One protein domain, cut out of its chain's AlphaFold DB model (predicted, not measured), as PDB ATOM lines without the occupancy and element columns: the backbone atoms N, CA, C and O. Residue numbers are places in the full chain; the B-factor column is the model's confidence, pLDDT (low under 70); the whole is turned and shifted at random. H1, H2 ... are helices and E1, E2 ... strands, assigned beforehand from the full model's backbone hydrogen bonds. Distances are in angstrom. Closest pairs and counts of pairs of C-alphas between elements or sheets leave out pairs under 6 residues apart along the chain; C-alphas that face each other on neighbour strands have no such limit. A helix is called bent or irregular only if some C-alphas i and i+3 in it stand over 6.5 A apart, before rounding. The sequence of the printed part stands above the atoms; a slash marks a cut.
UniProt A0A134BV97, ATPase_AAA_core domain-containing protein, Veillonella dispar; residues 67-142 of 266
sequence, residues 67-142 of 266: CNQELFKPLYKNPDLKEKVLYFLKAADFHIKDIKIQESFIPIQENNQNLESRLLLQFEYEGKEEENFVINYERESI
ATOM      1  N   CYS A  67     170.424 183.293 282.771       84.25
ATOM      2  CA  CYS A  67     171.769 182.757 283.016       84.25
ATOM      3  C   CYS A  67     172.467 183.385 284.231       84.25
ATOM      4  O   CYS A  67     173.376 182.767 284.789       84.25
ATOM      5  N   ASN A  68     172.074 184.594 284.642       87.56
ATOM      6  CA  ASN A  68     172.684 185.278 285.771       87.56
ATOM      7  C   ASN A  68     172.110 184.776 287.104       87.56
ATOM      8  O   ASN A  68     171.128 185.298 287.627       87.56
ATOM      9  N   GLN A  69     172.770 183.781 287.685       89.50
ATOM     10  CA  GLN A  69     172.366 183.185 288.957       89.50
ATOM     11  C   GLN A  69     172.556 184.106 290.176       89.50
ATOM     12  O   GLN A  69     171.952 183.857 291.219       89.50
ATOM     13  N   GLU A  70     173.285 185.223 290.042       90.00
ATOM     14  CA  GLU A  70     173.375 186.247 291.095       90.00
ATOM     15  C   GLU A  70     172.023 186.889 291.419       90.00
ATOM     16  O   GLU A  70     171.835 187.404 292.522       90.00
ATOM     17  N   LEU A  71     171.057 186.827 290.494       89.50
ATOM     18  CA  LEU A  71     169.691 187.298 290.733       89.50
ATOM     19  C   LEU A  71     169.046 186.595 291.936       89.50
ATOM     20  O   LEU A  71     168.232 187.199 292.624       89.50
ATOM     21  N   PHE A  72     169.461 185.363 292.246       92.94
ATOM     22  CA  PHE A  72     168.923 184.563 293.348       92.94
ATOM     23  C   PHE A  72     169.678 184.732 294.672       92.94
ATOM     24  O   PHE A  72     169.426 184.010 295.640       92.94
ATOM     25  N   LYS A  73     170.573 185.720 294.766       92.50
ATOM     26  CA  LYS A  73     171.250 186.087 296.017       92.50
ATOM     27  C   LYS A  73     170.304 186.356 297.199       92.50
ATOM     28  O   LYS A  73     170.695 186.007 298.318       92.50
ATOM     29  N   PRO A  74     169.090 186.920 297.022       94.12
ATOM     30  CA  PRO A  74     168.125 187.035 298.115       94.12
ATOM     31  C   PRO A  74     167.789 185.684 298.763       94.12
ATOM     32  O   PRO A  74     167.774 185.596 299.989       94.12
ATOM     33  N   LEU A  75     167.639 184.609 297.976       95.12
ATOM     34  CA  LEU A  75     167.360 183.259 298.494       95.12
ATOM     35  C   LEU A  75     168.510 182.703 299.341       95.12
ATOM     36  O   LEU A  75     168.278 181.960 300.291       95.12
ATOM     37  N   TYR A  76     169.754 183.053 299.002       91.56
ATOM     38  CA  TYR A  76     170.929 182.645 299.773       91.56
ATOM     39  C   TYR A  76     171.019 183.384 301.114       91.56
ATOM     40  O   TYR A  76     171.365 182.795 302.135       91.56
ATOM     41  N   LYS A  77     170.696 184.683 301.119       92.88
ATOM     42  CA  LYS A  77     170.806 185.545 302.305       92.88
ATOM     43  C   LYS A  77     169.624 185.431 303.264       92.88
ATOM     44  O   LYS A  77     169.783 185.747 304.440       92.88
ATOM     45  N   ASN A  78     168.455 185.035 302.767       95.50
ATOM     46  CA  ASN A  78     167.212 185.028 303.524       95.50
ATOM     47  C   ASN A  78     166.562 183.628 303.507       95.50
ATOM     48  O   ASN A  78     165.835 183.296 302.566       95.50
ATOM     49  N   PRO A  79     166.792 182.806 304.552       95.19
ATOM     50  CA  PRO A  79     166.201 181.472 304.657       95.19
ATOM     51  C   PRO A  79     164.664 181.458 304.688       95.19
ATOM     52  O   PRO A  79     164.069 180.549 304.120       95.19
ATOM     53  N   ASP A  80     164.024 182.466 305.292       96.81
ATOM     54  CA  ASP A  80     162.556 182.584 305.345       96.81
ATOM     55  C   ASP A  80     161.969 182.853 303.950       96.81
ATOM     56  O   ASP A  80     161.004 182.211 303.535       96.81
ATOM     57  N   LEU A  81     162.607 183.737 303.172       96.81
ATOM     58  CA  LEU A  81     162.243 183.947 301.768       96.81
ATOM     59  C   LEU A  81     162.390 182.650 300.962       96.81
ATOM     60  O   LEU A  81     161.495 182.305 300.195       96.81
ATOM     61  N   LYS A  82     163.497 181.918 301.145       97.19
ATOM     62  CA  LYS A  82     163.723 180.635 300.469       97.19
ATOM     63  C   LYS A  82     162.621 179.621 300.791       97.19
ATOM     64  O   LYS A  82     162.129 178.967 299.874       97.19
ATOM     65  N   GLU A  83     162.211 179.508 302.052       97.38
ATOM     66  CA  GLU A  83     161.125 178.610 302.466       97.38
ATOM     67  C   GLU A  83     159.791 178.992 301.807       97.38
ATOM     68  O   GLU A  83     159.116 178.137 301.227       97.38
ATOM     69  N   LYS A  84     159.443 180.285 301.803       97.25
ATOM     70  CA  LYS A  84     158.235 180.790 301.132       97.25
ATOM     71  C   LYS A  84     158.264 180.540 299.625       97.25
ATOM     72  O   LYS A  84     157.253 180.134 299.055       97.25
ATOM     73  N   VAL A  85     159.414 180.737 298.984       97.69
ATOM     74  CA  VAL A  85     159.601 180.471 297.550       97.69
ATOM     75  C   VAL A  85     159.454 178.982 297.248       97.69
ATOM     76  O   VAL A  85     158.722 178.628 296.328       97.69
ATOM     77  N   LEU A  86     160.061 178.095 298.040       97.56
ATOM     78  CA  LEU A  86     159.876 176.646 297.904       97.56
ATOM     79  C   LEU A  86     158.406 176.239 298.047       97.56
ATOM     80  O   LEU A  86     157.899 175.455 297.243       97.56
ATOM     81  N   TYR A  87     157.702 176.809 299.026       97.00
ATOM     82  CA  TYR A  87     156.273 176.569 299.205       97.00
ATOM     83  C   TYR A  87     155.457 177.035 297.992       97.00
ATOM     84  O   TYR A  87     154.589 176.301 297.518       97.00
ATOM     85  N   PHE A  88     155.769 178.213 297.444       96.44
ATOM     86  CA  PHE A  88     155.135 178.729 296.230       96.44
ATOM     87  C   PHE A  88     155.365 177.770 295.050       96.44
ATOM     88  O   PHE A  88     154.410 177.327 294.412       96.44
ATOM     89  N   LEU A  89     156.608 177.358 294.795       96.81
ATOM     90  CA  LEU A  89     156.932 176.422 293.712       96.81
ATOM     91  C   LEU A  89     156.217 175.078 293.870       96.81
ATOM     92  O   LEU A  89     155.725 174.518 292.891       96.81
ATOM     93  N   LYS A  90     156.108 174.578 295.104       95.25
ATOM     94  CA  LYS A  90     155.344 173.367 295.412       95.25
ATOM     95  C   LYS A  90     153.854 173.541 295.108       95.25
ATOM     96  O   LYS A  90     153.258 172.654 294.508       95.25
ATOM     97  N   ALA A  91     153.259 174.679 295.475       96.00
ATOM     98  CA  ALA A  91     151.862 174.996 295.162       96.00
ATOM     99  C   ALA A  91     151.600 175.134 293.649       96.00
ATOM    100  O   ALA A  91     150.469 174.956 293.203       96.00
ATOM    101  N   ALA A  92     152.645 175.417 292.871       95.56
ATOM    102  CA  ALA A  92     152.624 175.495 291.414       95.56
ATOM    103  C   ALA A  92     153.042 174.185 290.710       95.56
ATOM    104  O   ALA A  92     153.329 174.211 289.517       95.56
ATOM    105  N   ASP A  93     153.047 173.052 291.424       94.31
ATOM    106  CA  ASP A  93     153.291 171.705 290.875       94.31
ATOM    107  C   ASP A  93     154.736 171.433 290.404       94.31
ATOM    108  O   ASP A  93     155.005 170.439 289.730       94.31
ATOM    109  N   PHE A  94     155.716 172.264 290.787       93.81
ATOM    110  CA  PHE A  94     157.122 172.038 290.408       93.81
ATOM    111  C   PHE A  94     157.833 170.971 291.252       93.81
ATOM    112  O   PHE A  94     158.881 170.482 290.845       93.81
ATOM    113  N   HIS A  95     157.282 170.595 292.413       89.00
ATOM    114  CA  HIS A  95     157.783 169.502 293.267       89.00
ATOM    115  C   HIS A  95     159.278 169.574 293.655       89.00
ATOM    116  O   HIS A  95     159.914 168.552 293.914       89.00
ATOM    117  N   ILE A  96     159.842 170.779 293.741       94.75
ATOM    118  CA  ILE A  96     161.216 170.992 294.209       94.75
ATOM    119  C   ILE A  96     161.244 170.822 295.725       94.75
ATOM    120  O   ILE A  96     160.500 171.489 296.447       94.75
ATOM    121  N   LYS A  97     162.120 169.943 296.209       94.44
ATOM    122  CA  LYS A  97     162.308 169.689 297.638       94.44
ATOM    123  C   LYS A  97     163.168 170.768 298.286       94.44
ATOM    124  O   LYS A  97     162.822 171.257 299.357       94.44
ATOM    125  N   ASP A  98     164.281 171.134 297.650       96.12
ATOM    126  CA  ASP A  98     165.164 172.196 298.136       96.12
ATOM    127  C   ASP A  98     165.910 172.908 296.993       96.12
ATOM    128  O   ASP A  98     166.119 172.345 295.918       96.12
ATOM    129  N   ILE A  99     166.346 174.147 297.242       96.25
ATOM    130  CA  ILE A  99     167.231 174.922 296.359       96.25
ATOM    131  C   ILE A  99     168.587 175.078 297.053       96.25
ATOM    132  O   ILE A  99     168.741 175.866 297.991       96.25
ATOM    133  N   LYS A 100     169.595 174.343 296.596       94.56
ATOM    134  CA  LYS A 100     170.974 174.458 297.080       94.56
ATOM    135  C   LYS A 100     171.668 175.595 296.350       94.56
ATOM    136  O   LYS A 100     171.736 175.587 295.125       94.56
ATOM    137  N   ILE A 101     172.188 176.554 297.109       93.25
ATOM    138  CA  ILE A 101     172.892 177.721 296.575       93.25
ATOM    139  C   ILE A 101     174.301 177.730 297.158       93.25
ATOM    140  O   ILE A 101     174.465 177.694 298.379       93.25
ATOM    141  N   GLN A 102     175.308 177.739 296.289       89.75
ATOM    142  CA  GLN A 102     176.720 177.700 296.668       89.75
ATOM    143  C   GLN A 102     177.489 178.819 295.975       89.75
ATOM    144  O   GLN A 102     177.252 179.098 294.803       89.75
ATOM    145  N   GLU A 103     178.438 179.433 296.677       87.81
ATOM    146  CA  GLU A 103     179.413 180.326 296.050       87.81
ATOM    147  C   GLU A 103     180.522 179.490 295.399       87.81
ATOM    148  O   GLU A 103     181.156 178.652 296.040       87.81
ATOM    149  N   SER A 104     180.754 179.726 294.113       80.25
ATOM    150  CA  SER A 104     181.853 179.167 293.337       80.25
ATOM    151  C   SER A 104     182.790 180.285 292.906       80.25
ATOM    152  O   SER A 104     182.350 181.358 292.500       80.25
ATOM    153  N   PHE A 105     184.093 180.039 292.983       77.56
ATOM    154  CA  PHE A 105     185.113 181.001 292.582       77.56
ATOM    155  C   PHE A 105     185.635 180.624 291.201       77.56
ATOM    156  O   PHE A 105     186.323 179.613 291.051       77.56
ATOM    157  N   ILE A 106     185.310 181.433 290.192       68.06
ATOM    158  CA  ILE A 106     185.749 181.191 288.815       68.06
ATOM    159  C   ILE A 106     186.902 182.149 288.484       68.06
ATOM    160  O   ILE A 106     186.796 183.350 288.759       68.06
ATOM    161  N   PRO A 107     188.009 181.664 287.890       63.97
ATOM    162  CA  PRO A 107     189.061 182.537 287.388       63.97
ATOM    163  C   PRO A 107     188.512 183.416 286.261       63.97
ATOM    164  O   PRO A 107     187.947 182.908 285.293       63.97
ATOM    165  N   ILE A 108     188.701 184.733 286.362       62.44
ATOM    166  CA  ILE A 108     188.200 185.689 285.359       62.44
ATOM    167  C   ILE A 108     188.928 185.495 284.010       62.44
ATOM    168  O   ILE A 108     188.355 185.759 282.955       62.44
ATOM    169  N   GLN A 109     190.176 185.000 284.042       61.31
ATOM    170  CA  GLN A 109     191.017 184.598 282.902       61.31
ATOM    171  C   GLN A 109     192.050 183.555 283.371       61.31
ATOM    172  O   GLN A 109     192.441 183.590 284.538       61.31
ATOM    173  N   GLU A 110     192.568 182.699 282.474       58.25
ATOM    174  CA  GLU A 110     193.589 181.668 282.792       58.25
ATOM    175  C   GLU A 110     194.866 182.220 283.468       58.25
ATOM    176  O   GLU A 110     195.596 181.461 284.096       58.25
ATOM    177  N   ASN A 111     195.118 183.536 283.395       55.19
ATOM    178  CA  ASN A 111     196.319 184.191 283.929       55.19
ATOM    179  C   ASN A 111     196.084 185.212 285.065       55.19
ATOM    180  O   ASN A 111     197.046 185.849 285.493       55.19
ATOM    181  N   ASN A 112     194.858 185.396 285.575       54.25
ATOM    182  CA  ASN A 112     194.587 186.385 286.632       54.25
ATOM    183  C   ASN A 112     194.289 185.738 287.993       54.25
ATOM    184  O   ASN A 112     193.456 184.847 288.102       54.25
ATOM    185  N   GLN A 113     194.917 186.267 289.052       58.97
ATOM    186  CA  GLN A 113     194.679 185.902 290.462       58.97
ATOM    187  C   GLN A 113     193.333 186.408 291.017       58.97
ATOM    188  O   GLN A 113     192.976 186.095 292.151       58.97
ATOM    189  N   ASN A 114     192.584 187.194 290.239       59.97
ATOM    190  CA  ASN A 114     191.274 187.689 290.643       59.97
ATOM    191  C   ASN A 114     190.214 186.626 290.334       59.97
ATOM    192  O   ASN A 114     189.934 186.330 289.171       59.97
ATOM    193  N   LEU A 115     189.651 186.057 291.397       65.88
ATOM    194  CA  LEU A 115     188.507 185.156 291.352       65.88
ATOM    195  C   LEU A 115     187.223 185.985 291.419       65.88
ATOM    196  O   LEU A 115     187.096 186.854 292.281       65.88
ATOM    197  N   GLU A 116     186.267 185.707 290.537       69.62
ATOM    198  CA  GLU A 116     184.907 186.231 290.668       69.62
ATOM    199  C   GLU A 116     184.055 185.182 291.388       69.62
ATOM    200  O   GLU A 116     184.015 184.017 290.981       69.62
ATOM    201  N   SER A 117     183.406 185.578 292.486       73.12
ATOM    202  CA  SER A 117     182.414 184.740 293.156       73.12
ATOM    203  C   SER A 117     181.143 184.708 292.313       73.12
ATOM    204  O   SER A 117     180.601 185.769 291.997       73.12
ATOM    205  N   ARG A 118     180.660 183.513 291.984       83.31
ATOM    206  CA  ARG A 118     179.372 183.293 291.326       83.31
ATOM    207  C   ARG A 118     178.535 182.302 292.109       83.31
ATOM    208  O   ARG A 118     179.047 181.279 292.558       83.31
ATOM    209  N   LEU A 119     177.249 182.581 292.235       88.62
ATOM    210  CA  LEU A 119     176.281 181.655 292.793       88.62
ATOM    211  C   LEU A 119     175.989 180.540 291.789       88.62
ATOM    212  O   LEU A 119     175.729 180.788 290.613       88.62
ATOM    213  N   LEU A 120     176.028 179.307 292.287       91.56
ATOM    214  CA  LEU A 120     175.563 178.109 291.608       91.56
ATOM    215  C   LEU A 120     174.329 177.582 292.330       91.56
ATOM    216  O   LEU A 120     174.358 177.334 293.538       91.56
ATOM    217  N   LEU A 121     173.257 177.413 291.570       94.94
ATOM    218  CA  LEU A 121     171.976 176.909 292.011       94.94
ATOM    219  C   LEU A 121     171.801 175.470 291.539       94.94
ATOM    220  O   LEU A 121     172.011 175.124 290.374       94.94
ATOM    221  N   GLN A 122     171.359 174.632 292.463       95.75
ATOM    222  CA  GLN A 122     170.990 173.255 292.210       95.75
ATOM    223  C   GLN A 122     169.660 172.954 292.893       95.75
ATOM    224  O   GLN A 122     169.430 173.350 294.034       95.75
ATOM    225  N   PHE A 123     168.793 172.229 292.206       96.69
ATOM    226  CA  PHE A 123     167.480 171.837 292.690       96.69
ATOM    227  C   PHE A 123     167.527 170.395 293.158       96.69
ATOM    228  O   PHE A 123     167.941 169.508 292.412       96.69
ATOM    229  N   GLU A 124     167.136 170.165 294.405       96.12
ATOM    230  CA  GLU A 124     166.940 168.828 294.945       96.12
ATOM    231  C   GLU A 124     165.491 168.402 294.724       96.12
ATOM    232  O   GLU A 124     164.559 169.148 295.032       96.12
ATOM    233  N   TYR A 125     165.321 167.182 294.233       94.62
ATOM    234  CA  TYR A 125     164.034 166.545 294.008       94.62
ATOM    235  C   TYR A 125     163.952 165.233 294.771       94.62
ATOM    236  O   TYR A 125     164.957 164.544 294.958       94.62
ATOM    237  N   GLU A 126     162.735 164.879 295.166       90.50
ATOM    238  CA  GLU A 126     162.422 163.569 295.724       90.50
ATOM    239  C   GLU A 126     162.119 162.596 294.574       90.50
ATOM    240  O   GLU A 126     161.171 162.785 293.809       90.50
ATOM    241  N   GLY A 127     162.971 161.586 294.402       83.50
ATOM    242  CA  GLY A 127     162.764 160.511 293.438       83.50
ATOM    243  C   GLY A 127     161.856 159.407 293.979       83.50
ATOM    244  O   GLY A 127     161.344 159.460 295.098       83.50
ATOM    245  N   LYS A 128     161.651 158.367 293.167       82.25
ATOM    246  CA  LYS A 128     160.981 157.148 293.641       82.25
ATOM    247  C   LYS A 128     161.854 156.477 294.708       82.25
ATOM    248  O   LYS A 128     163.070 156.486 294.580       82.25
ATOM    249  N   GLU A 129     161.220 155.885 295.721       80.00
ATOM    250  CA  GLU A 129     161.898 155.121 296.787       80.00
ATOM    251  C   GLU A 129     162.866 155.951 297.660       80.00
ATOM    252  O   GLU A 129     163.889 155.447 298.104       80.00
ATOM    253  N   GLU A 130     162.533 157.222 297.930       72.06
ATOM    254  CA  GLU A 130     163.320 158.143 298.780       72.06
ATOM    255  C   GLU A 130     164.727 158.485 298.240       72.06
ATOM    256  O   GLU A 130     165.523 159.150 298.913       72.06
ATOM    257  N   GLU A 131     165.039 158.108 296.995       86.94
ATOM    258  CA  GLU A 131     166.274 158.521 296.335       86.94
ATOM    259  C   GLU A 131     166.175 159.981 295.887       86.94
ATOM    260  O   GLU A 131     165.512 160.321 294.904       86.94
ATOM    261  N   ASN A 132     166.852 160.875 296.605       90.88
ATOM    262  CA  ASN A 132     166.946 162.270 296.188       90.88
ATOM    263  C   ASN A 132     167.937 162.407 295.031       90.88
ATOM    264  O   ASN A 132     169.052 161.883 295.088       90.88
ATOM    265  N   PHE A 133     167.566 163.181 294.015       93.38
ATOM    266  CA  PHE A 133     168.465 163.550 292.926       93.38
ATOM    267  C   PHE A 133     168.564 165.066 292.802       93.38
ATOM    268  O   PHE A 133     167.732 165.817 293.311       93.38
ATOM    269  N   VAL A 134     169.628 165.517 292.142       95.38
ATOM    270  CA  VAL A 134     169.942 166.937 292.002       95.38
ATOM    271  C   VAL A 134     170.028 167.305 290.529       95.38
ATOM    272  O   VAL A 134     170.691 166.620 289.748       95.38
ATOM    273  N   ILE A 135     169.383 168.409 290.160       95.56
ATOM    274  CA  ILE A 135     169.462 169.007 288.827       95.56
ATOM    275  C   ILE A 135     170.095 170.394 288.949       95.56
ATOM    276  O   ILE A 135     169.692 171.207 289.776       95.56
ATOM    277  N   ASN A 136     171.102 170.680 288.124       95.06
ATOM    278  CA  ASN A 136     171.680 172.023 288.048       95.06
ATOM    279  C   ASN A 136     170.677 173.009 287.445       95.06
ATOM    280  O   ASN A 136     169.943 172.648 286.524       95.06
ATOM    281  N   TYR A 137     170.706 174.263 287.887       94.75
ATOM    282  CA  TYR A 137     169.779 175.291 287.421       94.75
ATOM    283  C   TYR A 137     169.709 175.415 285.895       94.75
ATOM    284  O   TYR A 137     168.629 175.535 285.324       94.75
ATOM    285  N   GLU A 138     170.837 175.272 285.204       92.19
ATOM    286  CA  GLU A 138     170.931 175.359 283.747       92.19
ATOM    287  C   GLU A 138     170.327 174.163 283.004       92.19
ATOM    288  O   GLU A 138     170.238 174.194 281.774       92.19
ATOM    289  N   ARG A 139     169.890 173.121 283.716       93.94
ATOM    290  CA  ARG A 139     169.195 171.957 283.154       93.94
ATOM    291  C   ARG A 139     167.686 171.976 283.384       93.94
ATOM    292  O   ARG A 139     166.994 171.156 282.791       93.94
ATOM    293  N   GLU A 140     167.179 172.913 284.178       94.31
ATOM    294  CA  GLU A 140     165.739 173.062 284.397       94.31
ATOM    295  C   GLU A 140     165.010 173.633 283.189       94.31
ATOM    296  O   GLU A 140     165.608 174.301 282.346       94.31
ATOM    297  N   SER A 141     163.697 173.437 283.115       92.81
ATOM    298  CA  SER A 141     162.908 174.092 282.068       92.81
ATOM    299  C   SER A 141     162.962 175.623 282.196       92.81
ATOM    300  O   SER A 141     163.037 176.169 283.297       92.81
ATOM    301  N   ILE A 142     162.897 176.335 281.067       92.44
ATOM    302  CA  ILE A 142     162.893 177.809 281.061       92.44
ATOM    303  C   ILE A 142     161.696 178.346 281.860       92.44
ATOM    304  O   ILE A 142     161.871 179.245 282.677       92.44
TER     305      ILE A 142
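Overview. This is residues 67 to 142 of the 266 residues of the protein "ATPase_AAA_core domain-containing protein" of Veillonella dispar (UniProt A0A134BV97). A long hairpin of E1 and E2 makes the longest axis, with short E3 beside one end of E2; H1 crosses over the hairpin and H2 only grazes E1. The printed part has 76 residues with two named helices, then three strands in an antiparallel sheet E1 - E2 - E3, class mixed. It is loose, radius of gyration of the C-alphas 14.7 A, and spans 46 by 26 by 22 A.

Along the chain. H1, residues 69 to 77, 13.6 A, begins at C-alpha 69 (172.366, 183.185, 288.957) and is irregular: C-alphas 71 and 74 are 7.6 A apart. H2, 79 to 91, is 18.4 A long; E1, 96 to 107, 30.9 A; E2, 115 to 126, 34.1 A. E3, 132 to 136, 13.6 A, ends at C-alpha 136 (171.680, 172.023, 288.048).

Arrangement. The strands form a meander, each the antiparallel neighbour of the one before; within hydrogen-bond range are N 102 and O 120, 2.9 A, and N 123 and O 135, 2.8 A. H1 is on the sheet, across the strands, its height 7.7 A; Gln 69 and Leu 119 are its closest C-alphas to E2, 5.7 A. H1 and H2 touch only at the corner, H2 with residues 81 to 82 alone; closest C-alphas Leu 75 and Lys 82, 4.9 A. Every O i to N i+4 pair is within range in H2, 1 of 5 in H1, with 5 of 6 O i to N i+3.

Size, cuts and confidence. The farthest C-alphas, Asn 111 and Glu 129, are 46.9 A apart. The printed part has no cut and no long link; pLDDT is under 70 at residues 106 to 116.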